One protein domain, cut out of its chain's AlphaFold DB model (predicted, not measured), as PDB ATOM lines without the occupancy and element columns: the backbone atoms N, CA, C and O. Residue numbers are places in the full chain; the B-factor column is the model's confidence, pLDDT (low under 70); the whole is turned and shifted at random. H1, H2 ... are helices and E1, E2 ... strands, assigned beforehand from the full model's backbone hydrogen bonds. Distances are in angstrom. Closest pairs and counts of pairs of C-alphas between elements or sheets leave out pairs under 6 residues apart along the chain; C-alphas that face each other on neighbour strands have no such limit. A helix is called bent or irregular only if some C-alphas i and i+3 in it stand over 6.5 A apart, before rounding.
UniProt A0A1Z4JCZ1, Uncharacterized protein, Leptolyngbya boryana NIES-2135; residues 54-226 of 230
ATOM      1  N   ARG A  54      47.534  29.996  38.987       51.91
ATOM      2  CA  ARG A  54      47.596  29.612  40.416       51.91
ATOM      3  C   ARG A  54      47.330  28.118  40.691       51.91
ATOM      4  O   ARG A  54      47.363  27.709  41.846       51.91
ATOM      5  N   GLU A  55      47.136  27.290  39.663       54.34
ATOM      6  CA  GLU A  55      46.983  25.827  39.752       54.34
ATOM      7  C   GLU A  55      48.071  25.158  40.606       54.34
ATOM      8  O   GLU A  55      47.818  24.168  41.283       54.34
ATOM      9  N   GLY A  56      49.292  25.706  40.611       51.28
ATOM     10  CA  GLY A  56      50.389  25.182  41.428       51.28
ATOM     11  C   GLY A  56      50.332  25.528  42.919       51.28
ATOM     12  O   GLY A  56      51.012  24.866  43.692       51.28
ATOM     13  N   LEU A  57      49.566  26.549  43.316       52.78
ATOM     14  CA  LEU A  57      49.503  27.058  44.695       52.78
ATOM     15  C   LEU A  57      48.410  26.382  45.529       52.78
ATOM     16  O   LEU A  57      48.505  26.341  46.753       52.78
ATOM     17  N   LEU A  58      47.376  25.860  44.871       61.69
ATOM     18  CA  LEU A  58      46.187  25.324  45.534       61.69
ATOM     19  C   LEU A  58      46.319  23.826  45.843       61.69
ATOM     20  O   LEU A  58      45.620  23.318  46.711       61.69
ATOM     21  N   GLY A  59      47.251  23.132  45.180       69.12
ATOM     22  CA  GLY A  59      47.498  21.701  45.349       69.12
ATOM     23  C   GLY A  59      46.311  20.813  44.989       69.12
ATOM     24  O   GLY A  59      46.237  19.684  45.450       69.12
ATOM     25  N   TRP A  60      45.405  21.304  44.150       73.94
ATOM     26  CA  TRP A  60      44.333  20.530  43.538       73.94
ATOM     27  C   TRP A  60      44.266  20.880  42.058       73.94
ATOM     28  O   TRP A  60      44.381  22.048  41.687       73.94
ATOM     29  N   GLN A  61      44.104  19.866  41.213       77.44
ATOM     30  CA  GLN A  61      44.027  20.045  39.767       77.44
ATOM     31  C   GLN A  61      42.960  19.127  39.181       77.44
ATOM     32  O   GLN A  61      43.021  17.912  39.365       77.44
ATOM     33  N   VAL A  62      42.026  19.706  38.426       83.69
ATOM     34  CA  VAL A  62      41.106  18.942  37.580       83.69
ATOM     35  C   VAL A  62      41.830  18.542  36.306       83.69
ATOM     36  O   VAL A  62      42.320  19.399  35.569       83.69
ATOM     37  N   LEU A  63      41.899  17.242  36.042       85.25
ATOM     38  CA  LEU A  63      42.497  16.699  34.829       85.25
ATOM     39  C   LEU A  63      41.499  16.794  33.672       85.25
ATOM     40  O   LEU A  63      41.794  17.437  32.669       85.25
ATOM     41  N   THR A  64      40.306  16.213  33.821       87.94
ATOM     42  CA  THR A  64      39.278  16.195  32.771       87.94
ATOM     43  C   THR A  64      37.862  16.071  33.359       87.94
ATOM     44  O   THR A  64      37.704  15.367  34.354       87.94
ATOM     45  N   PRO A  65      36.834  16.721  32.783       86.75
ATOM     46  CA  PRO A  65      36.970  17.854  31.868       86.75
ATOM     47  C   PRO A  65      37.557  19.056  32.624       86.75
ATOM     48  O   PRO A  65      37.141  19.353  33.735       86.75
ATOM     49  N   GLY A  66      38.567  19.717  32.072       83.75
ATOM     50  CA  GLY A  66      39.306  20.787  32.736       83.75
ATOM     51  C   GLY A  66      40.657  21.019  32.076       83.75
ATOM     52  O   GLY A  66      40.721  21.340  30.892       83.75
ATOM     53  N   SER A  67      41.747  20.854  32.829       78.69
ATOM     54  CA  SER A  67      43.077  21.270  32.365       78.69
ATOM     55  C   SER A  67      43.611  20.503  31.152       78.69
ATOM     56  O   SER A  67      44.331  21.103  30.363       78.69
ATOM     57  N   LEU A  68      43.275  19.218  30.975       78.00
ATOM     58  CA  LEU A  68      43.749  18.392  29.851       78.00
ATOM     59  C   LEU A  68      42.764  18.316  28.684       78.00
ATOM     60  O   LEU A  68      43.147  17.921  27.588       78.00
ATOM     61  N   SER A  69      41.499  18.649  28.912       81.31
ATOM     62  CA  SER A  69      40.494  18.735  27.861       81.31
ATOM     63  C   SER A  69      39.281  19.478  28.370       81.31
ATOM     64  O   SER A  69      38.708  19.105  29.391       81.31
ATOM     65  N   GLN A  70      38.884  20.513  27.646       84.25
ATOM     66  CA  GLN A  70      37.679  21.282  27.937       84.25
ATOM     67  C   GLN A  70      36.481  20.793  27.121       84.25
ATOM     68  O   GLN A  70      35.387  21.311  27.296       84.25
ATOM     69  N   GLN A  71      36.654  19.801  26.243       88.06
ATOM     70  CA  GLN A  71      35.587  19.332  25.367       88.06
ATOM     71  C   GLN A  71      34.997  18.008  25.857       88.06
ATOM     72  O   GLN A  71      35.721  17.102  26.268       88.06
ATOM     73  N   LEU A  72      33.672  17.891  25.778       89.88
ATOM     74  CA  LEU A  72      32.913  16.729  26.232       89.88
ATOM     75  C   LEU A  72      32.096  16.118  25.100       89.88
ATOM     76  O   LEU A  72      31.282  16.811  24.486       89.88
ATOM     77  N   TRP A  73      32.253  14.816  24.848       90.19
ATOM     78  CA  TRP A  73      31.395  14.107  23.896       90.19
ATOM     79  C   TRP A  73      30.180  13.478  24.577       90.19
ATOM     80  O   TRP A  73      29.064  13.595  24.083       90.19
ATOM     81  N   THR A  74      30.344  12.846  25.725       81.00
ATOM     82  CA  THR A  74      29.265  12.275  26.529       81.00
ATOM     83  C   THR A  74      28.415  13.359  27.194       81.00
ATOM     84  O   THR A  74      28.850  14.490  27.401       81.00
ATOM     85  N   LEU A  75      27.166  13.012  27.516       78.62
ATOM     86  CA  LEU A  75      26.281  13.868  28.319       78.62
ATOM     87  C   LEU A  75      26.384  13.567  29.819       78.62
ATOM     88  O   LEU A  75      25.831  14.306  30.623       78.62
ATOM     89  N   GLN A  76      27.093  12.496  30.187       82.31
ATOM     90  CA  GLN A  76      27.358  12.103  31.571       82.31
ATOM     91  C   GLN A  76      28.861  11.864  31.758       82.31
ATOM     92  O   GLN A  76      29.292  10.714  31.852       82.31
ATOM     93  N   PRO A  77      29.676  12.929  31.721       86.56
ATOM     94  CA  PRO A  77      31.124  12.807  31.814       86.56
ATOM     95  C   PRO A  77      31.580  12.381  33.203       86.56
ATOM     96  O   PRO A  77      30.876  12.555  34.194       86.56
ATOM     97  N   ILE A  78      32.796  11.857  33.281       91.56
ATOM     98  CA  ILE A  78      33.476  11.606  34.549       91.56
ATOM     99  C   ILE A  78      34.433  12.757  34.824       91.56
ATOM    100  O   ILE A  78      35.344  13.035  34.039       91.56
ATOM    101  N   LEU A  79      34.214  13.421  35.952       91.56
ATOM    102  CA  LEU A  79      35.143  14.380  36.517       91.56
ATOM    103  C   LEU A  79      36.325  13.630  37.127       91.56
ATOM    104  O   LEU A  79      36.131  12.716  37.923       91.56
ATOM    105  N   VAL A  80      37.533  14.056  36.785       90.62
ATOM    106  CA  VAL A  80      38.793  13.487  37.253       90.62
ATOM    107  C   VAL A  80      39.658  14.591  37.835       90.62
ATOM    108  O   VAL A  80      39.916  15.602  37.175       90.62
ATOM    109  N   TRP A  81      40.168  14.388  39.045       87.56
ATOM    110  CA  TRP A  81      41.074  15.327  39.697       87.56
ATOM    111  C   TRP A  81      42.193  14.618  40.447       87.56
ATOM    112  O   TRP A  81      42.130  13.431  40.759       87.56
ATOM    113  N   ARG A  82      43.214  15.403  40.782       81.62
ATOM    114  CA  ARG A  82      44.268  15.013  41.711       81.62
ATOM    115  C   ARG A  82      44.391  16.019  42.842       81.62
ATOM    116  O   ARG A  82      44.311  17.230  42.613       81.62
ATOM    117  N   SER A  83      44.648  15.505  44.037       75.81
ATOM    118  CA  SER A  83      45.196  16.282  45.140       75.81
ATOM    119  C   SER A  83      46.718  16.148  45.134       75.81
ATOM    120  O   SER A  83      47.278  15.086  44.860       75.81
ATOM    121  N   GLN A  84      47.409  17.246  45.399       70.19
ATOM    122  CA  GLN A  84      48.830  17.243  45.699       70.19
ATOM    123  C   GLN A  84      48.990  17.073  47.212       70.19
ATOM    124  O   GLN A  84      48.250  17.712  47.963       70.19
ATOM    125  N   PRO A  85      49.978  16.288  47.676       60.31
ATOM    126  CA  PRO A  85      50.188  16.025  49.103       60.31
ATOM    127  C   PRO A  85      50.312  17.290  49.966       60.31
ATOM    128  O   PRO A  85      49.940  17.281  51.131       60.31
ATOM    129  N   ASN A  86      50.779  18.396  49.375       63.12
ATOM    130  CA  ASN A  86      51.039  19.663  50.064       63.12
ATOM    131  C   ASN A  86      50.005  20.756  49.731       63.12
ATOM    132  O   ASN A  86      50.294  21.950  49.854       63.12
ATOM    133  N   GLY A  87      48.821  20.377  49.242       64.31
ATOM    134  CA  GLY A  87      47.772  21.329  48.894       64.31
ATOM    135  C   GLY A  87      47.210  22.038  50.118       64.31
ATOM    136  O   GLY A  87      46.573  21.422  50.965       64.31
ATOM    137  N   LYS A  88      47.415  23.356  50.193       65.94
ATOM    138  CA  LYS A  88      46.926  24.186  51.305       65.94
ATOM    139  C   LYS A  88      45.412  24.397  51.279       65.94
ATOM    140  O   LYS A  88      44.839  24.778  52.297       65.94
ATOM    141  N   LEU A  89      44.764  24.193  50.131       72.44
ATOM    142  CA  LEU A  89      43.368  24.564  49.944       72.44
ATOM    143  C   LEU A  89      42.566  23.407  49.348       72.44
ATOM    144  O   LEU A  89      42.593  23.169  48.148       72.44
ATOM    145  N   VAL A  90      41.861  22.686  50.221       78.19
ATOM    146  CA  VAL A  90      40.962  21.583  49.853       78.19
ATOM    147  C   VAL A  90      39.594  22.149  49.455       78.19
ATOM    148  O   VAL A  90      39.010  22.865  50.275       78.19
ATOM    149  N   PRO A  91      39.098  21.877  48.234       86.25
ATOM    150  CA  PRO A  91      37.742  22.231  47.831       86.25
ATOM    151  C   PRO A  91      36.713  21.369  48.562       86.25
ATOM    152  O   PRO A  91      36.920  20.171  48.746       86.25
ATOM    153  N   ASP A  92      35.582  21.968  48.925       88.38
ATOM    154  CA  ASP A  92      34.472  21.236  49.536       88.38
ATOM    155  C   ASP A  92      33.557  20.637  48.466       88.38
ATOM    156  O   ASP A  92      33.005  19.548  48.648       88.38
ATOM    157  N   ARG A  93      33.383  21.348  47.344       91.56
ATOM    158  CA  ARG A  93      32.413  21.011  46.299       91.56
ATOM    159  C   ARG A  93      32.967  21.218  44.893       91.56
ATOM    160  O   ARG A  93      33.753  22.132  44.646       91.56
ATOM    161  N   ALA A  94      32.512  20.372  43.975       91.81
ATOM    162  CA  ALA A  94      32.551  20.593  42.537       91.81
ATOM    163  C   ALA A  94      31.162  20.994  42.054       91.81
ATOM    164  O   ALA A  94      30.163  20.425  42.493       91.81
ATOM    165  N   GLU A  95      31.100  21.942  41.128       93.88
ATOM    166  CA  GLU A  95      29.848  22.469  40.600       93.88
ATOM    167  C   GLU A  95      29.931  22.656  39.093       93.88
ATOM    168  O   GLU A  95      30.974  23.045  38.569       93.88
ATOM    169  N   ILE A  96      28.809  22.434  38.412       93.75
ATOM    170  CA  ILE A  96      28.639  22.779  37.001       93.75
ATOM    171  C   ILE A  96      27.505  23.778  36.872       93.75
ATOM    172  O   ILE A  96      26.405  23.574  37.391       93.75
ATOM    173  N   LEU A  97      27.787  24.849  36.141       94.25
ATOM    174  CA  LEU A  97      26.874  25.950  35.886       94.25
ATOM    175  C   LEU A  97      26.778  26.179  34.376       94.25
ATOM    176  O   LEU A  97      27.804  26.132  33.702       94.25
ATOM    177  N   PRO A  98      25.591  26.457  33.816       93.25
ATOM    178  CA  PRO A  98      25.498  27.015  32.472       93.25
ATOM    179  C   PRO A  98      26.324  28.302  32.378       93.25
ATOM    180  O   PRO A  98      26.342  29.088  33.329       93.25
ATOM    181  N   ALA A  99      27.000  28.540  31.252       87.06
ATOM    182  CA  ALA A  99      27.738  29.786  31.060       87.06
ATOM    183  C   ALA A  99      26.804  30.999  31.244       87.06
ATOM    184  O   ALA A  99      25.712  31.046  30.680       87.06
ATOM    185  N   GLY A 100      27.219  31.958  32.075       81.56
ATOM    186  CA  GLY A 100      26.411  33.132  32.431       81.56
ATOM    187  C   GLY A 100      25.362  32.906  33.532       81.56
ATOM    188  O   GLY A 100      24.724  33.869  33.948       81.56
ATOM    189  N   SER A 101      25.196  31.682  34.046       88.12
ATOM    190  CA  SER A 101      24.337  31.396  35.204       88.12
ATOM    191  C   SER A 101      25.111  31.497  36.520       88.12
ATOM    192  O   SER A 101      26.227  30.993  36.641       88.12
ATOM    193  N   GLY A 102      24.488  32.090  37.543       84.12
ATOM    194  CA  GLY A 102      24.987  32.057  38.924       84.12
ATOM    195  C   GLY A 102      24.604  30.788  39.696       84.12
ATOM    196  O   GLY A 102      25.186  30.512  40.745       84.12
ATOM    197  N   SER A 103      23.650  30.007  39.182       90.31
ATOM    198  CA  SER A 103      23.093  28.834  39.860       90.31
ATOM    199  C   SER A 103      23.617  27.527  39.255       90.31
ATOM    200  O   SER A 103      23.550  27.361  38.029       90.31
ATOM    201  N   PRO A 104      24.118  26.590  40.082       93.81
ATOM    202  CA  PRO A 104      24.588  25.298  39.608       93.81
ATOM    203  C   PRO A 104      23.438  24.373  39.218       93.81
ATOM    204  O   PRO A 104      22.437  24.267  39.920       93.81
ATOM    205  N   ILE A 105      23.619  23.666  38.102       94.50
ATOM    206  CA  ILE A 105      22.742  22.567  37.660       94.50
ATOM    207  C   ILE A 105      23.203  21.215  38.208       94.50
ATOM    208  O   ILE A 105      22.478  20.227  38.130       94.50
ATOM    209  N   TRP A 106      24.423  21.168  38.741       95.12
ATOM    210  CA  TRP A 106      24.996  20.014  39.413       95.12
ATOM    211  C   TRP A 106      25.994  20.491  40.464       95.12
ATOM    212  O   TRP A 106      26.770  21.415  40.213       95.12
ATOM    213  N   SER A 107      25.958  19.865  41.635       93.94
ATOM    214  CA  SER A 107      26.881  20.110  42.738       93.94
ATOM    215  C   SER A 107      27.156  18.787  43.438       93.94
ATOM    216  O   SER A 107      26.231  18.015  43.690       93.94
ATOM    217  N   GLN A 108      28.419  18.528  43.747       93.06
ATOM    218  CA  GLN A 108      28.847  17.309  44.412       93.06
ATOM    219  C   GLN A 108      29.944  17.631  45.417       93.06
ATOM    220  O   GLN A 108      30.884  18.365  45.117       93.06
ATOM    221  N   ARG A 109      29.853  17.044  46.614       90.12
ATOM    222  CA  ARG A 109      30.930  17.134  47.603       90.12
ATOM    223  C   ARG A 109      32.172  16.417  47.079       90.12
ATOM    224  O   ARG A 109      32.074  15.262  46.663       90.12
ATOM    225  N   ILE A 110      33.326  17.077  47.132       83.69
ATOM    226  CA  ILE A 110      34.597  16.451  46.762       83.69
ATOM    227  C   ILE A 110      34.920  15.358  47.778       83.69
ATOM    228  O   ILE A 110      34.950  15.592  48.987       83.69
ATOM    229  N   GLN A 111      35.136  14.147  47.275       77.00
ATOM    230  CA  GLN A 111      35.553  12.992  48.061       77.00
ATOM    231  C   GLN A 111      37.037  12.681  47.805       77.00
ATOM    232  O   GLN A 111      37.624  13.199  46.855       77.00
ATOM    233  N   PRO A 112      37.668  11.819  48.622       68.81
ATOM    234  CA  PRO A 112      39.023  11.341  48.351       68.81
ATOM    235  C   PRO A 112      39.156  10.530  47.049       68.81
ATOM    236  O   PRO A 112      40.275  10.328  46.578       68.81
ATOM    237  N   SER A 113      38.048  10.044  46.475       73.44
ATOM    238  CA  SER A 113      38.062   9.377  45.171       73.44
ATOM    239  C   SER A 113      38.574  10.336  44.095       73.44
ATOM    240  O   SER A 113      38.233  11.510  44.095       73.44
ATOM    241  N   ARG A 114      39.404   9.857  43.162       80.81
ATOM    242  CA  ARG A 114      39.965  10.698  42.083       80.81
ATOM    243  C   ARG A 114      38.994  10.932  40.927       80.81
ATOM    244  O   ARG A 114      39.301  11.704  40.019       80.81
ATOM    245  N   THR A 115      37.859  10.239  40.943       87.81
ATOM    246  CA  THR A 115      36.833  10.288  39.908       87.81
ATOM    247  C   THR A 115      35.448  10.486  40.518       87.81
ATOM    248  O   THR A 115      35.186  10.114  41.669       87.81
ATOM    249  N   THR A 116      34.547  11.102  39.756       90.25
ATOM    250  CA  THR A 116      33.117  11.201  40.079       90.25
ATOM    251  C   THR A 116      32.302  11.413  38.806       90.25
ATOM    252  O   THR A 116      32.672  12.254  37.986       90.25
ATOM    253  N   PRO A 117      31.173  10.707  38.633       90.56
ATOM    254  CA  PRO A 117      30.279  10.945  37.512       90.56
ATOM    255  C   PRO A 117      29.552  12.287  37.659       90.56
ATOM    256  O   PRO A 117      29.019  12.626  38.718       90.56
ATOM    257  N   ILE A 118      29.483  13.032  36.564       90.88
ATOM    258  CA  ILE A 118      28.667  14.233  36.434       90.88
ATOM    259  C   ILE A 118      27.280  13.801  35.960       90.88
ATOM    260  O   ILE A 118      27.080  13.420  34.806       90.88
ATOM    261  N   ILE A 119      26.306  13.882  36.864       90.31
ATOM    262  CA  ILE A 119      24.907  13.536  36.592       90.31
ATOM    263  C   ILE A 119      24.137  14.838  36.367       90.31
ATOM    264  O   ILE A 119      23.357  15.283  37.207       90.31
ATOM    265  N   ALA A 120      24.419  15.484  35.237       89.44
ATOM    266  CA  ALA A 120      23.811  16.745  34.828       89.44
ATOM    267  C   ALA A 120      23.188  16.605  33.435       89.44
ATOM    268  O   ALA A 120      23.673  15.842  32.601       89.44
ATOM    269  N   LYS A 121      22.127  17.367  33.154       89.44
ATOM    270  CA  LYS A 121      21.596  17.486  31.790       89.44
ATOM    271  C   LYS A 121      22.431  18.507  31.023       89.44
ATOM    272  O   LYS A 121      22.199  19.707  31.128       89.44
ATOM    273  N   LEU A 122      23.424  18.011  30.296       91.25
ATOM    274  CA  LEU A 122      24.265  18.814  29.415       91.25
ATOM    275  C   LEU A 122      23.701  18.797  27.987       91.25
ATOM    276  O   LEU A 122      23.216  17.767  27.520       91.25
ATOM    277  N   GLU A 123      23.761  19.925  27.287       91.88
ATOM    278  CA  GLU A 123      23.229  20.081  25.930       91.88
ATOM    279  C   GLU A 123      24.361  20.234  24.901       91.88
ATOM    280  O   GLU A 123      25.293  21.004  25.133       91.88
ATOM    281  N   PRO A 124      24.296  19.548  23.743       93.56
ATOM    282  CA  PRO A 124      25.274  19.714  22.669       93.56
ATOM    283  C   PRO A 124      25.434  21.168  22.207       93.56
ATOM    284  O   PRO A 124      24.454  21.870  21.970       93.56
ATOM    285  N   GLY A 125      26.681  21.599  22.011       91.94
ATOM    286  CA  GLY A 125      27.033  22.947  21.555       91.94
ATOM    287  C   GLY A 125      26.907  24.035  22.623       91.94
ATOM    288  O   GLY A 125      27.056  25.211  22.299       91.94
ATOM    289  N   LYS A 126      26.610  23.676  23.878       93.31
ATOM    290  CA  LYS A 126      26.582  24.617  25.000       93.31
ATOM    291  C   LYS A 126      27.892  24.586  25.780       93.31
ATOM    292  O   LYS A 126      28.528  23.541  25.928       93.31
ATOM    293  N   THR A 127      28.238  25.745  26.328       93.25
ATOM    294  CA  THR A 127      29.362  25.920  27.249       93.25
ATOM    295  C   THR A 127      28.850  25.987  28.682       93.25
ATOM    296  O   THR A 127      27.825  26.611  28.972       93.25
ATOM    297  N   TYR A 128      29.587  25.354  29.582       93.44
ATOM    298  CA  TYR A 128      29.345  25.342  31.015       93.44
ATOM    299  C   TYR A 128      30.624  25.737  31.744       93.44
ATOM    300  O   TYR A 128      31.719  25.615  31.206       93.44
ATOM    301  N   VAL A 129      30.486  26.175  32.987       92.62
ATOM    302  CA  VAL A 129      31.602  26.404  33.899       92.62
ATOM    303  C   VAL A 129      31.630  25.250  34.886       92.62
ATOM    304  O   VAL A 129      30.683  25.071  35.653       92.62
ATOM    305  N   LEU A 130      32.717  24.485  34.884       92.00
ATOM    306  CA  LEU A 130      33.058  23.589  35.982       92.00
ATOM    307  C   LEU A 130      33.882  24.382  36.991       92.00
ATOM    308  O   LEU A 130      34.920  24.930  36.629       92.00
ATOM    309  N   ARG A 131      33.478  24.414  38.258       90.19
ATOM    310  CA  ARG A 131      34.250  25.091  39.305       90.19
ATOM    311  C   ARG A 131      34.361  24.274  40.574       90.19
ATOM    312  O   ARG A 131      33.478  23.488  40.902       90.19
ATOM    313  N   PHE A 132      35.448  24.505  41.295       89.00
ATOM    314  CA  PHE A 132      35.633  24.035  42.658       89.00
ATOM    315  C   PHE A 132      35.381  25.186  43.623       89.00
ATOM    316  O   PHE A 132      35.912  26.284  43.433       89.00
ATOM    317  N   SER A 133      34.581  24.931  44.653       90.19
ATOM    318  CA  SER A 133      34.224  25.905  45.679       90.19
ATOM    319  C   SER A 133      34.544  25.392  47.081       90.19
ATOM    320  O   SER A 133      34.659  24.185  47.328       90.19
ATOM    321  N   LYS A 134      34.732  26.334  48.005       89.56
ATOM    322  CA  LYS A 134      34.929  26.081  49.431       89.56
ATOM    323  C   LYS A 134      34.061  27.022  50.246       89.56
ATOM    324  O   LYS A 134      33.946  28.200  49.912       89.56
ATOM    325  N   TRP A 135      33.486  26.500  51.320       88.94
ATOM    326  CA  TRP A 135      32.716  27.303  52.251       88.94
ATOM    327  C   TRP A 135      33.644  28.239  53.028       88.94
ATOM    328  O   TRP A 135      34.562  27.796  53.723       88.94
ATOM    329  N   ASN A 136      33.392  29.541  52.926       88.50
ATOM    330  CA  ASN A 136      34.041  30.544  53.752       88.50
ATOM    331  C   ASN A 136      33.123  30.867  54.941       88.50
ATOM    332  O   ASN A 136      32.046  31.443  54.774       88.50
ATOM    333  N   ALA A 137      33.550  30.469  56.145       89.00
ATOM    334  CA  ALA A 137      32.773  30.654  57.369       89.00
ATOM    335  C   ALA A 137      32.610  32.134  57.751       89.00
ATOM    336  O   ALA A 137      31.536  32.520  58.212       89.00
ATOM    337  N   ASP A 138      33.631  32.957  57.498       90.81
ATOM    338  CA  ASP A 138      33.633  34.385  57.835       90.81
ATOM    339  C   ASP A 138      32.644  35.157  56.955       90.81
ATOM    340  O   ASP A 138      31.882  35.996  57.431       90.81
ATOM    341  N   LEU A 139      32.609  34.825  55.663       89.31
ATOM    342  CA  LEU A 139      31.724  35.462  54.685       89.31
ATOM    343  C   LEU A 139      30.362  34.770  54.550       89.31
ATOM    344  O   LEU A 139      29.516  35.251  53.796       89.31
ATOM    345  N   LYS A 140      30.160  33.640  55.243       90.81
ATOM    346  CA  LYS A 140      28.966  32.782  55.167       90.81
ATOM    347  C   LYS A 140      28.515  32.510  53.726       90.81
ATOM    348  O   LYS A 140      27.323  32.560  53.417       90.81
ATOM    349  N   LYS A 141      29.472  32.256  52.834       89.69
ATOM    350  CA  LYS A 141      29.216  31.986  51.414       89.69
ATOM    351  C   LYS A 141      30.264  31.049  50.835       89.69
ATOM    352  O   LYS A 141      31.366  30.928  51.365       89.69
ATOM    353  N   ASP A 142      29.927  30.438  49.707       87.56
ATOM    354  CA  ASP A 142      30.889  29.685  48.914       87.56
ATOM    355  C   ASP A 142      31.817  30.620  48.140       87.56
ATOM    356  O   ASP A 142      31.377  31.537  47.442       87.56
ATOM    357  N   GLU A 143      33.115  30.358  48.243       88.88
ATOM    358  CA  GLU A 143      34.140  31.014  47.446       88.88
ATOM    359  C   GLU A 143      34.633  30.086  46.344       88.88
ATOM    360  O   GLU A 143      34.932  28.910  46.566       88.88
ATOM    361  N   VAL A 144      34.729  30.636  45.136       87.56
ATOM    362  CA  VAL A 144      35.263  29.919  43.981       87.56
ATOM    363  C   VAL A 144      36.779  29.864  44.095       87.56
ATOM    364  O   VAL A 144      37.452  30.892  44.131       87.56
ATOM    365  N   ILE A 145      37.313  28.650  44.117       84.50
ATOM    366  CA  ILE A 145      38.750  28.391  44.186       84.50
ATOM    367  C   ILE A 145      39.359  28.469  42.789       84.50
ATOM    368  O   ILE A 145      40.385  29.112  42.570       84.50
ATOM    369  N   ILE A 146      38.731  27.762  41.852       84.12
ATOM    370  CA  ILE A 146      39.180  27.612  40.472       84.12
ATOM    371  C   ILE A 146      38.000  27.181  39.603       84.12
ATOM    372  O   ILE A 146      37.079  26.523  40.091       84.12
ATOM    373  N   GLY A 147      38.028  27.541  38.322       86.25
ATOM    374  CA  GLY A 147      37.040  27.093  37.353       86.25
ATOM    375  C   GLY A 147      37.607  26.964  35.946       86.25
ATOM    376  O   GLY A 147      38.648  27.540  35.626       86.25
ATOM    377  N   TRP A 148      36.906  26.186  35.131       88.12
ATOM    378  CA  TRP A 148      37.217  25.900  33.740       88.12
ATOM    379  C   TRP A 148      35.942  25.998  32.916       88.12
ATOM    380  O   TRP A 148      34.914  25.426  33.288       88.12
ATOM    381  N   ASP A 149      36.039  26.659  31.770       90.38
ATOM    382  CA  ASP A 149      35.009  26.559  30.749       90.38
ATOM    383  C   ASP A 149      35.107  25.182  30.093       90.38
ATOM    384  O   ASP A 149      36.194  24.728  29.722       90.38
ATOM    385  N   ILE A 150      33.969  24.507  29.993       91.56
ATOM    386  CA  ILE A 150      33.821  23.205  29.357       91.56
ATOM    387  C   ILE A 150      32.761  23.312  28.260       91.56
ATOM    388  O   ILE A 150      31.668  23.833  28.471       91.56
ATOM    389  N   GLU A 151      33.079  22.832  27.067       92.50
ATOM    390  CA  GLU A 151      32.192  22.845  25.911       92.50
ATOM    391  C   GLU A 151      31.675  21.434  25.640       92.50
ATOM    392  O   GLU A 151      32.439  20.484  25.444       92.50
ATOM    393  N   VAL A 152      30.355  21.289  25.579       92.94
ATOM    394  CA  VAL A 152      29.749  20.057  25.087       92.94
ATOM    395  C   VAL A 152      29.799  20.088  23.574       92.94
ATOM    396  O   VAL A 152      29.255  20.983  22.930       92.94
ATOM    397  N   MET A 153      30.414  19.068  22.998       94.06
ATOM    398  CA  MET A 153      30.670  18.982  21.573       94.06
ATOM    399  C   MET A 153      29.376  19.178  20.750       94.06
ATOM    400  O   MET A 153      28.362  18.533  21.054       94.06
ATOM    401  N   PRO A 154      29.371  20.023  19.700       93.81
ATOM    402  CA  PRO A 154      28.201  20.217  18.844       93.81
ATOM    403  C   PRO A 154      27.773  18.931  18.131       93.81
ATOM    404  O   PRO A 154      28.603  18.076  17.810       93.81
ATOM    405  N   THR A 155      26.487  18.816  17.788       91.88
ATOM    406  CA  THR A 155      25.899  17.618  17.155       91.88
ATOM    407  C   THR A 155      26.693  17.112  15.947       91.88
ATOM    408  O   THR A 155      26.980  15.918  15.859       91.88
ATOM    409  N   ALA A 156      27.126  18.006  15.053       91.69
ATOM    410  CA  ALA A 156      27.898  17.635  13.866       91.69
ATOM    411  C   ALA A 156      29.259  16.995  14.205       91.69
ATOM    412  O   ALA A 156      29.685  16.040  13.560       91.69
ATOM    413  N   GLN A 157      29.952  17.490  15.234       92.62
ATOM    414  CA  GLN A 157      31.221  16.913  15.682       92.62
ATOM    415  C   GLN A 157      30.995  15.583  16.412       92.62
ATOM    416  O   GLN A 157      31.702  14.609  16.146       92.62
ATOM    417  N   ARG A 158      29.942  15.486  17.236       93.00
ATOM    418  CA  ARG A 158      29.553  14.226  17.891       93.00
ATOM    419  C   ARG A 158      29.295  13.112  16.884       93.00
ATOM    420  O   ARG A 158      29.685  11.974  17.138       93.00
ATOM    421  N   GLN A 159      28.673  13.434  15.748       92.94
ATOM    422  CA  GLN A 159      28.445  12.485  14.657       92.94
ATOM    423  C   GLN A 159      29.754  11.976  14.043       92.94
ATOM    424  O   GLN A 159      29.835  10.797  13.710       92.94
ATOM    425  N   LYS A 160      30.801  12.810  13.943       93.44
ATOM    426  CA  LYS A 160      32.124  12.371  13.464       93.44
ATOM    427  C   LYS A 160      32.750  11.344  14.408       93.44
ATOM    428  O   LYS A 160      33.210  10.302  13.946       93.44
ATOM    429  N   VAL A 161      32.708  11.604  15.717       93.69
ATOM    430  CA  VAL A 161      33.191  10.660  16.741       93.69
ATOM    431  C   VAL A 161      32.374   9.366  16.698       93.69
ATOM    432  O   VAL A 161      32.943   8.278  16.632       93.69
ATOM    433  N   ALA A 162      31.042   9.465  16.635       93.81
ATOM    434  CA  ALA A 162      30.157   8.305  16.537       93.81
ATOM    435  C   ALA A 162      30.436   7.468  15.278       93.81
ATOM    436  O   ALA A 162      30.521   6.245  15.354       93.81
ATOM    437  N   ALA A 163      30.640   8.111  14.125       94.44
ATOM    438  CA  ALA A 163      30.999   7.430  12.887       94.44
ATOM    439  C   ALA A 163      32.354   6.713  13.001       94.44
ATOM    440  O   ALA A 163      32.471   5.570  12.564       94.44
ATOM    441  N   ALA A 164      33.360   7.342  13.617       94.19
ATOM    442  CA  ALA A 164      34.659   6.714  13.860       94.19
ATOM    443  C   ALA A 164      34.539   5.483  14.774       94.19
ATOM    444  O   ALA A 164      35.083   4.427  14.456       94.19
ATOM    445  N   LEU A 165      33.760   5.581  15.856       93.69
ATOM    446  CA  LEU A 165      33.489   4.459  16.759       93.69
ATOM    447  C   LEU A 165      32.703   3.330  16.071       93.69
ATOM    448  O   LEU A 165      32.977   2.157  16.317       93.69
ATOM    449  N   ASN A 166      31.761   3.662  15.185       93.38
ATOM    450  CA  ASN A 166      30.945   2.686  14.455       93.38
ATOM    451  C   ASN A 166      31.720   1.927  13.368       93.38
ATOM    452  O   ASN A 166      31.305   0.836  12.983       93.38
ATOM    453  N   ARG A 167      32.844   2.474  12.886       92.62
ATOM    454  CA  ARG A 167      33.745   1.797  11.935       92.62
ATOM    455  C   ARG A 167      34.587   0.698  12.584       92.62
ATOM    456  O   ARG A 167      35.218  -0.078  11.871       92.62
ATOM    457  N   LEU A 168      34.623   0.626  13.914       92.31
ATOM    458  CA  LEU A 168      35.387  -0.398  14.614       92.31
ATOM    459  C   LEU A 168      34.782  -1.783  14.373       92.31
ATOM    460  O   LEU A 168      33.571  -1.984  14.469       92.31
ATOM    461  N   ASN A 169      35.647  -2.757  14.086       85.56
ATOM    462  CA  ASN A 169      35.226  -4.123  13.807       85.56
ATOM    463  C   ASN A 169      34.487  -4.728  15.020       85.56
ATOM    464  O   ASN A 169      35.029  -4.835  16.125       85.56
ATOM    465  N   LYS A 170      33.242  -5.166  14.797       83.50
ATOM    466  CA  LYS A 170      32.373  -5.774  15.816       83.50
ATOM    467  C   LYS A 170      32.805  -7.183  16.236       83.50
ATOM    468  O   LYS A 170      32.268  -7.686  17.219       83.50
ATOM    469  N   ASN A 171      33.779  -7.785  15.556       89.31
ATOM    470  CA  ASN A 171      34.316  -9.114  15.869       89.31
ATOM    471  C   ASN A 171      35.578  -9.065  16.747       89.31
ATOM    472  O   ASN A 171      36.126 -10.109  17.085       89.31
ATOM    473  N   LEU A 172      36.043  -7.873  17.144       90.31
ATOM    474  CA  LEU A 172      37.183  -7.733  18.057       90.31
ATOM    475  C   LEU A 172      36.871  -8.317  19.437       90.31
ATOM    476  O   LEU A 172      35.750  -8.145  19.947       90.31
ATOM    477  N   LYS A 173      37.891  -8.912  20.069       90.88
ATOM    478  CA  LYS A 173      37.828  -9.348  21.471       90.88
ATOM    479  C   LYS A 173      37.520  -8.151  22.386       90.88
ATOM    480  O   LYS A 173      37.859  -7.019  22.032       90.88
ATOM    481  N   PRO A 174      36.908  -8.354  23.570       90.00
ATOM    482  CA  PRO A 174      36.492  -7.251  24.443       90.00
ATOM    483  C   PRO A 174      37.596  -6.229  24.760       90.00
ATOM    484  O   PRO A 174      37.359  -5.030  24.643       90.00
ATOM    485  N   VAL A 175      38.807  -6.694  25.092       91.19
ATOM    486  CA  VAL A 175      39.956  -5.827  25.421       91.19
ATOM    487  C   VAL A 175      40.443  -5.041  24.203       91.19
ATOM    488  O   VAL A 175      40.611  -3.828  24.281       91.19
ATOM    489  N   GLU A 176      40.614  -5.702  23.058       91.81
ATOM    490  CA  GLU A 176      41.042  -5.053  21.810       91.81
ATOM    491  C   GLU A 176      40.025  -3.998  21.361       91.81
ATOM    492  O   GLU A 176      40.388  -2.898  20.946       91.81
ATOM    493  N   ARG A 177      38.730  -4.307  21.488       92.38
ATOM    494  CA  ARG A 177      37.655  -3.361  21.191       92.38
ATOM    495  C   ARG A 177      37.730  -2.138  22.095       92.38
ATOM    496  O   ARG A 177      37.612  -1.026  21.590       92.38
ATOM    497  N   LEU A 178      37.932  -2.338  23.398       94.00
ATOM    498  CA  LEU A 178      38.102  -1.249  24.356       94.00
ATOM    499  C   LEU A 178      39.308  -0.378  23.980       94.00
ATOM    500  O   LEU A 178      39.158   0.830  23.837       94.00
ATOM    501  N   GLN A 179      40.468  -0.981  23.712       94.69
ATOM    502  CA  GLN A 179      41.670  -0.255  23.288       94.69
ATOM    503  C   GLN A 179      41.432   0.581  22.024       94.69
ATOM    504  O   GLN A 179      41.800   1.753  21.991       94.69
ATOM    505  N   ARG A 180      40.757   0.034  21.004       94.81
ATOM    506  CA  ARG A 180      40.417   0.793  19.787       94.81
ATOM    507  C   ARG A 180      39.444   1.937  20.045       94.81
ATOM    508  O   ARG A 180      39.590   3.002  19.451       94.81
ATOM    509  N   ARG A 181      38.456   1.747  20.923       95.44
ATOM    510  CA  ARG A 181      37.528   2.822  21.312       95.44
ATOM    511  C   ARG A 181      38.259   3.939  22.053       95.44
ATOM    512  O   ARG A 181      38.050   5.104  21.729       95.44
ATOM    513  N   ILE A 182      39.174   3.583  22.955       95.69
ATOM    514  CA  ILE A 182      40.038   4.539  23.653       95.69
ATOM    515  C   ILE A 182      40.914   5.312  22.662       95.69
ATOM    516  O   ILE A 182      40.976   6.530  22.754       95.69
ATOM    517  N   GLU A 183      41.551   4.637  21.700       95.25
ATOM    518  CA  GLU A 183      42.360   5.290  20.657       95.25
ATOM    519  C   GLU A 183      41.561   6.352  19.894       95.25
ATOM    520  O   GLU A 183      42.041   7.469  19.696       95.25
ATOM    521  N   VAL A 184      40.323   6.021  19.506       94.81
ATOM    522  CA  VAL A 184      39.426   6.965  18.836       94.81
ATOM    523  C   VAL A 184      39.135   8.153  19.748       94.81
ATOM    524  O   VAL A 184      39.411   9.280  19.353       94.81
ATOM    525  N   LEU A 185      38.636   7.937  20.967       94.38
ATOM    526  CA  LEU A 185      38.273   9.022  21.889       94.38
ATOM    527  C   LEU A 185      39.473   9.918  22.245       94.38
ATOM    528  O   LEU A 185      39.370  11.144  22.207       94.38
ATOM    529  N   ALA A 186      40.633   9.318  22.509       93.19
ATOM    530  CA  ALA A 186      41.869  10.028  22.823       93.19
ATOM    531  C   ALA A 186      42.369  10.890  21.652       93.19
ATOM    532  O   ALA A 186      42.863  11.993  21.875       93.19
ATOM    533  N   SER A 187      42.166  10.458  20.398       92.50
ATOM    534  CA  SER A 187      42.510  11.269  19.218       92.50
ATOM    535  C   SER A 187      41.721  12.584  19.122       92.50
ATOM    536  O   SER A 187      42.201  13.545  18.523       92.50
ATOM    537  N   PHE A 188      40.550  12.650  19.764       90.50
ATOM    538  CA  PHE A 188      39.744  13.865  19.917       90.50
ATOM    539  C   PHE A 188      39.992  14.582  21.260       90.50
ATOM    540  O   PHE A 188      39.300  15.545  21.572       90.50
ATOM    541  N   GLY A 189      40.948  14.123  22.077       89.94
ATOM    542  CA  GLY A 189      41.226  14.682  23.405       89.94
ATOM    543  C   GLY A 189      40.135  14.397  24.445       89.94
ATOM    544  O   GLY A 189      40.040  15.102  25.446       89.94
ATOM    545  N   LEU A 190      39.285  13.390  24.237       92.50
ATOM    546  CA  LEU A 190      38.090  13.135  25.053       92.50
ATOM    547  C   LEU A 190      38.398  12.267  26.274       92.50
ATOM    548  O   LEU A 190      37.922  11.144  26.410       92.50
ATOM    549  N   TRP A 191      39.236  12.770  27.175       92.75
ATOM    550  CA  TRP A 191      39.741  11.970  28.295       92.75
ATOM    551  C   TRP A 191      38.682  11.608  29.331       92.75
ATOM    552  O   TRP A 191      38.773  10.548  29.942       92.75
ATOM    553  N   SER A 192      37.674  12.463  29.522       92.56
ATOM    554  CA  SER A 192      36.551  12.144  30.410       92.56
ATOM    555  C   SER A 192      35.761  10.946  29.864       92.56
ATOM    556  O   SER A 192      35.465  10.000  30.594       92.56
ATOM    557  N   ASP A 193      35.529  10.941  28.551       92.81
ATOM    558  CA  ASP A 193      34.883   9.847  27.832       92.81
ATOM    559  C   ASP A 193      35.717   8.560  27.845       92.81
ATOM    560  O   ASP A 193      35.164   7.473  27.971       92.81
ATOM    561  N   VAL A 194      37.050   8.660  27.763       94.31
ATOM    562  CA  VAL A 194      37.947   7.497  27.882       94.31
ATOM    563  C   VAL A 194      37.788   6.814  29.243       94.31
ATOM    564  O   VAL A 194      37.684   5.589  29.294       94.31
ATOM    565  N   VAL A 195      37.747   7.577  30.342       93.94
ATOM    566  CA  VAL A 195      37.544   7.005  31.686       93.94
ATOM    567  C   VAL A 195      36.178   6.327  31.775       93.94
ATOM    568  O   VAL A 195      36.092   5.189  32.235       93.94
ATOM    569  N   GLN A 196      35.132   6.976  31.257       92.38
ATOM    570  CA  GLN A 196      33.786   6.401  31.221       92.38
ATOM    571  C   GLN A 196      33.738   5.094  30.423       92.38
ATOM    572  O   GLN A 196      33.129   4.118  30.861       92.38
ATOM    573  N   GLU A 197      34.415   5.046  29.278       93.62
ATOM    574  CA  GLU A 197      34.477   3.861  28.427       93.62
ATOM    575  C   GLU A 197      35.156   2.681  29.138       93.62
ATOM    576  O   GLU A 197      34.714   1.540  29.003       93.62
ATOM    577  N   ILE A 198      36.200   2.939  29.936       94.44
ATOM    578  CA  ILE A 198      36.855   1.904  30.745       94.44
ATOM    579  C   ILE A 198      35.920   1.425  31.858       94.44
ATOM    580  O   ILE A 198      35.740   0.213  32.002       94.44
ATOM    581  N   GLU A 199      35.294   2.338  32.608       91.12
ATOM    582  CA  GLU A 199      34.375   1.993  33.704       91.12
ATOM    583  C   GLU A 199      33.188   1.144  33.229       91.12
ATOM    584  O   GLU A 199      32.825   0.167  33.885       91.12
ATOM    585  N   GLN A 200      32.627   1.459  32.059       90.94
ATOM    586  CA  GLN A 200      31.467   0.765  31.486       90.94
ATOM    587  C   GLN A 200      31.830  -0.499  30.688       90.94
ATOM    588  O   GLN A 200      30.951  -1.197  30.172       90.94
ATOM    589  N   SER A 201      33.119  -0.812  30.553       92.44
ATOM    590  CA  SER A 201      33.567  -1.920  29.717       92.44
ATOM    591  C   SER A 201      33.273  -3.303  30.316       92.44
ATOM    592  O   SER A 201      33.230  -3.521  31.529       92.44
ATOM    593  N   LYS A 202      33.145  -4.292  29.425       90.56
ATOM    594  CA  LYS A 202      32.896  -5.704  29.773       90.56
ATOM    595  C   LYS A 202      34.153  -6.487  30.184       90.56
ATOM    596  O   LYS A 202      34.082  -7.707  30.306       90.56
ATOM    597  N   VAL A 203      35.306  -5.832  30.334       90.19
ATOM    598  CA  VAL A 203      36.534  -6.501  30.809       90.19
ATOM    599  C   VAL A 203      36.419  -6.822  32.305       90.19
ATOM    600  O   VAL A 203      35.452  -6.420  32.957       90.19
ATOM    601  N   SER A 204      37.361  -7.578  32.868       90.75
ATOM    602  CA  SER A 204      37.299  -7.938  34.289       90.75
ATOM    603  C   SER A 204      37.394  -6.699  35.193       90.75
ATOM    604  O   SER A 204      37.980  -5.684  34.816       90.75
ATOM    605  N   ALA A 205      36.840  -6.765  36.409       90.69
ATOM    606  CA  ALA A 205      36.928  -5.651  37.363       90.69
ATOM    607  C   ALA A 205      38.383  -5.283  37.697       90.69
ATOM    608  O   ALA A 205      38.711  -4.103  37.810       90.69
ATOM    609  N   ARG A 206      39.257  -6.294  37.785       90.31
ATOM    610  CA  ARG A 206      40.697  -6.110  37.968       90.31
ATOM    611  C   ARG A 206      41.305  -5.332  36.802       90.31
ATOM    612  O   ARG A 206      41.963  -4.329  37.043       90.31
ATOM    613  N   ASP A 207      41.031  -5.742  35.564       89.94
ATOM    614  CA  ASP A 207      41.571  -5.065  34.379       89.94
ATOM    615  C   ASP A 207      41.046  -3.637  34.242       89.94
ATOM    616  O   ASP A 207      41.816  -2.749  33.887       89.94
ATOM    617  N   ARG A 208      39.765  -3.390  34.560       92.50
ATOM    618  CA  ARG A 208      39.209  -2.028  34.596       92.50
ATOM    619  C   ARG A 208      39.960  -1.155  35.590       92.50
ATOM    620  O   ARG A 208      40.379  -0.061  35.229       92.50
ATOM    621  N   GLN A 209      40.157  -1.637  36.818       91.06
ATOM    622  CA  GLN A 209      40.851  -0.864  37.845       91.06
ATOM    623  C   GLN A 209      42.312  -0.604  37.467       91.06
ATOM    624  O   GLN A 209      42.790   0.516  37.626       91.06
ATOM    625  N   THR A 210      43.011  -1.611  36.934       92.31
ATOM    626  CA  THR A 210      44.379  -1.451  36.429       92.31
ATOM    627  C   THR A 210      44.429  -0.432  35.293       92.31
ATOM    628  O   THR A 210      45.252   0.476  35.341       92.31
ATOM    629  N   ALA A 211      43.519  -0.513  34.321       93.00
ATOM    630  CA  ALA A 211      43.463   0.428  33.208       93.00
ATOM    631  C   ALA A 211      43.171   1.868  33.666       93.00
ATOM    632  O   ALA A 211      43.816   2.794  33.181       93.00
ATOM    633  N   ILE A 212      42.242   2.066  34.610       92.25
ATOM    634  CA  ILE A 212      41.964   3.388  35.192       92.25
ATOM    635  C   ILE A 212      43.206   3.917  35.903       92.25
ATOM    636  O   ILE A 212      43.618   5.037  35.629       92.25
ATOM    637  N   ASN A 213      43.828   3.122  36.774       91.44
ATOM    638  CA  ASN A 213      45.018   3.554  37.506       91.44
ATOM    639  C   ASN A 213      46.154   3.942  36.551       91.44
ATOM    640  O   ASN A 213      46.706   5.032  36.684       91.44
ATOM    641  N   ASP A 214      46.448   3.099  35.556       93.00
ATOM    642  CA  ASP A 214      47.504   3.358  34.574       93.00
ATOM    643  C   ASP A 214      47.200   4.614  33.744       93.00
ATOM    644  O   ASP A 214      48.080   5.457  33.557       93.00
ATOM    645  N   LEU A 215      45.955   4.791  33.288       93.06
ATOM    646  CA  LEU A 215      45.527   6.000  32.581       93.06
ATOM    647  C   LEU A 215      45.699   7.246  33.451       93.06
ATOM    648  O   LEU A 215      46.258   8.237  32.985       93.06
ATOM    649  N   LEU A 216      45.226   7.209  34.700       89.75
ATOM    650  CA  LEU A 216      45.328   8.340  35.619       89.75
ATOM    651  C   LEU A 216      46.789   8.709  35.866       89.75
ATOM    652  O   LEU A 216      47.128   9.882  35.743       89.75
ATOM    653  N   THR A 217      47.669   7.733  36.102       89.50
ATOM    654  CA  THR A 217      49.114   7.978  36.214       89.50
ATOM    655  C   THR A 217      49.666   8.663  34.963       89.50
ATOM    656  O   THR A 217      50.342   9.682  35.073       89.50
ATOM    657  N   GLN A 218      49.327   8.183  33.761       90.06
ATOM    658  CA  GLN A 218      49.822   8.794  32.522       90.06
ATOM    659  C   GLN A 218      49.279  10.212  32.282       90.06
ATOM    660  O   GLN A 218      50.018  11.096  31.838       90.06
ATOM    661  N   LEU A 219      48.011  10.469  32.605       87.25
ATOM    662  CA  LEU A 219      47.439  11.815  32.538       87.25
ATOM    663  C   LEU A 219      48.104  12.751  33.560       87.25
ATOM    664  O   LEU A 219      48.432  13.891  33.225       87.25
ATOM    665  N   GLU A 220      48.367  12.271  34.775       83.94
ATOM    666  CA  GLU A 220      49.055  13.016  35.834       83.94
ATOM    667  C   GLU A 220      50.496  13.387  35.453       83.94
ATOM    668  O   GLU A 220      50.905  14.537  35.673       83.94
ATOM    669  N   ASP A 221      51.233  12.449  34.855       83.12
ATOM    670  CA  ASP A 221      52.596  12.648  34.357       83.12
ATOM    671  C   ASP A 221      52.614  13.680  33.228       83.12
ATOM    672  O   ASP A 221      53.408  14.626  33.249       83.12
ATOM    673  N   SER A 222      51.679  13.567  32.280       79.12
ATOM    674  CA  SER A 222      51.552  14.523  31.175       79.12
ATOM    675  C   SER A 222      51.228  15.942  31.664       79.12
ATOM    676  O   SER A 222      51.789  16.918  31.164       79.12
ATOM    677  N   ALA A 223      50.409  16.059  32.716       72.19
ATOM    678  CA  ALA A 223      50.076  17.323  33.365       72.19
ATOM    679  C   ALA A 223      51.240  17.905  34.196       72.19
ATOM    680  O   ALA A 223      51.276  19.109  34.460       72.19
ATOM    681  N   GLY A 224      52.169  17.063  34.671       61.44
ATOM    682  CA  GLY A 224      53.334  17.453  35.476       61.44
ATOM    683  C   GLY A 224      54.589  17.787  34.658       61.44
ATOM    684  O   GLY A 224      55.334  18.699  35.024       61.44
ATOM    685  N   SER A 225      54.800  17.102  33.530       50.69
ATOM    686  CA  SER A 225      56.016  17.181  32.701       50.69
ATOM    687  C   SER A 225      56.251  18.559  32.055       50.69
ATOM    688  O   SER A 225      57.377  18.915  31.717       50.69
ATOM    689  N   THR A 226      55.237  19.428  31.986       47.16
ATOM    690  CA  THR A 226      55.388  20.803  31.465       47.16
ATOM    691  C   THR A 226      56.184  21.747  32.387       47.16
ATOM    692  O   THR A 226      56.327  22.925  32.069       47.16
TER     693      THR A 226
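Overview. This is residues 54 to 226 of the 230 residues of an uncharacterized protein of Leptolyngbya boryana NIES-2135 (UniProt A0A1Z4JCZ1). A twisted sheet of E4, E3, E6 and E7 has the smaller sheet E1, E2, E5 loosely over part of one face, and H4 and H5 cover the other face of that smaller sheet. H2 to H5 form a zigzag of helices: H2 and H3 reach to one end of the long axis, and the tip of the E6-E7 hairpin makes the opposite end. The printed part has 173 residues, with five named helices and seven named strands in the order H1, E1 to E7, H2 to H5; both sheets are antiparallel and the class is mixed. It is compact, with a radius of gyration of the C-alphas of 16.9 A, yet elongated, spanning 60 by 35 by 29 A.

Arrangement. Start at the hairpin of E6, residues 127 to 136, and E7, residues 141 to 152, where N 130 and O 148 are 2.9 A apart. E7 bends by 72 degrees at residue 145. Beside E6 lies E3, residues 93 to 98, with N 95 and O 131 2.8 A apart; E4, residues 106 to 109, is an edge strand beside E3, with N 94 and O 108 2.8 A apart. In the other sheet, E2, residues 78 to 83, is the inner strand between E1, residues 60 to 64, with N 61 and O 82 3.0 A apart, and E5, residues 115 to 117, with N 79 and O 116 2.8 A apart. E1 is near E7, with 8 pairs of C-alphas within 10 A. H4, residues 191 to 199, and H5, residues 205 to 226, are on the same face of this sheet, two layers with helices on one face; H4 runs across E2 at 83 degrees on the local plane, at a height over the sheet of 8.3 A. H4 and H5 touch, closest at the C-alphas of Ile 198 and Arg 208, 6.0 A. H3, residues 174 to 187, touches H4 at a shallow tilt of 10 degrees, opposite ways, closest at the C-alphas of Ile 182 and Val 194, 5.6 A. H2, residues 155 to 166, touches H3 with residues 161 to 165 alone, closest at the C-alphas of Leu 165 and Arg 181, 6.3 A. H1, residues 55 to 58, is on neither sheet and touches no helix. Every O i to N i+4 pair is within hydrogen-bond range in H2, H3 and H4, 17 of 18 are in H5, and H1 is too short for one.

Along the chain. Find C-alpha 55 at (46.983, 25.827, 39.752), where H1 begins. E6 runs 27.3 A and E7 28.9 A, ending at C-alpha 152 at (29.749, 20.057, 25.087). H2 spans 16.0 A, H3 20.2 A and H5 32.8 A, ending at C-alpha 226 at (55.388, 20.803, 31.465). H5 is irregular, but only just: C-alphas 223 and 226 are 6.6 A apart.

Size, cuts and confidence. The C-alphas of Asp 138 and Asn 171, the two farthest apart, are 60.4 A apart. The printed part has no cut, and its one long link is E1 to E2. Look for pLDDT under 70 at residues 54 to 59, 85 to 88, 112 and 224 to 226; the mean of the printed part is 86.8.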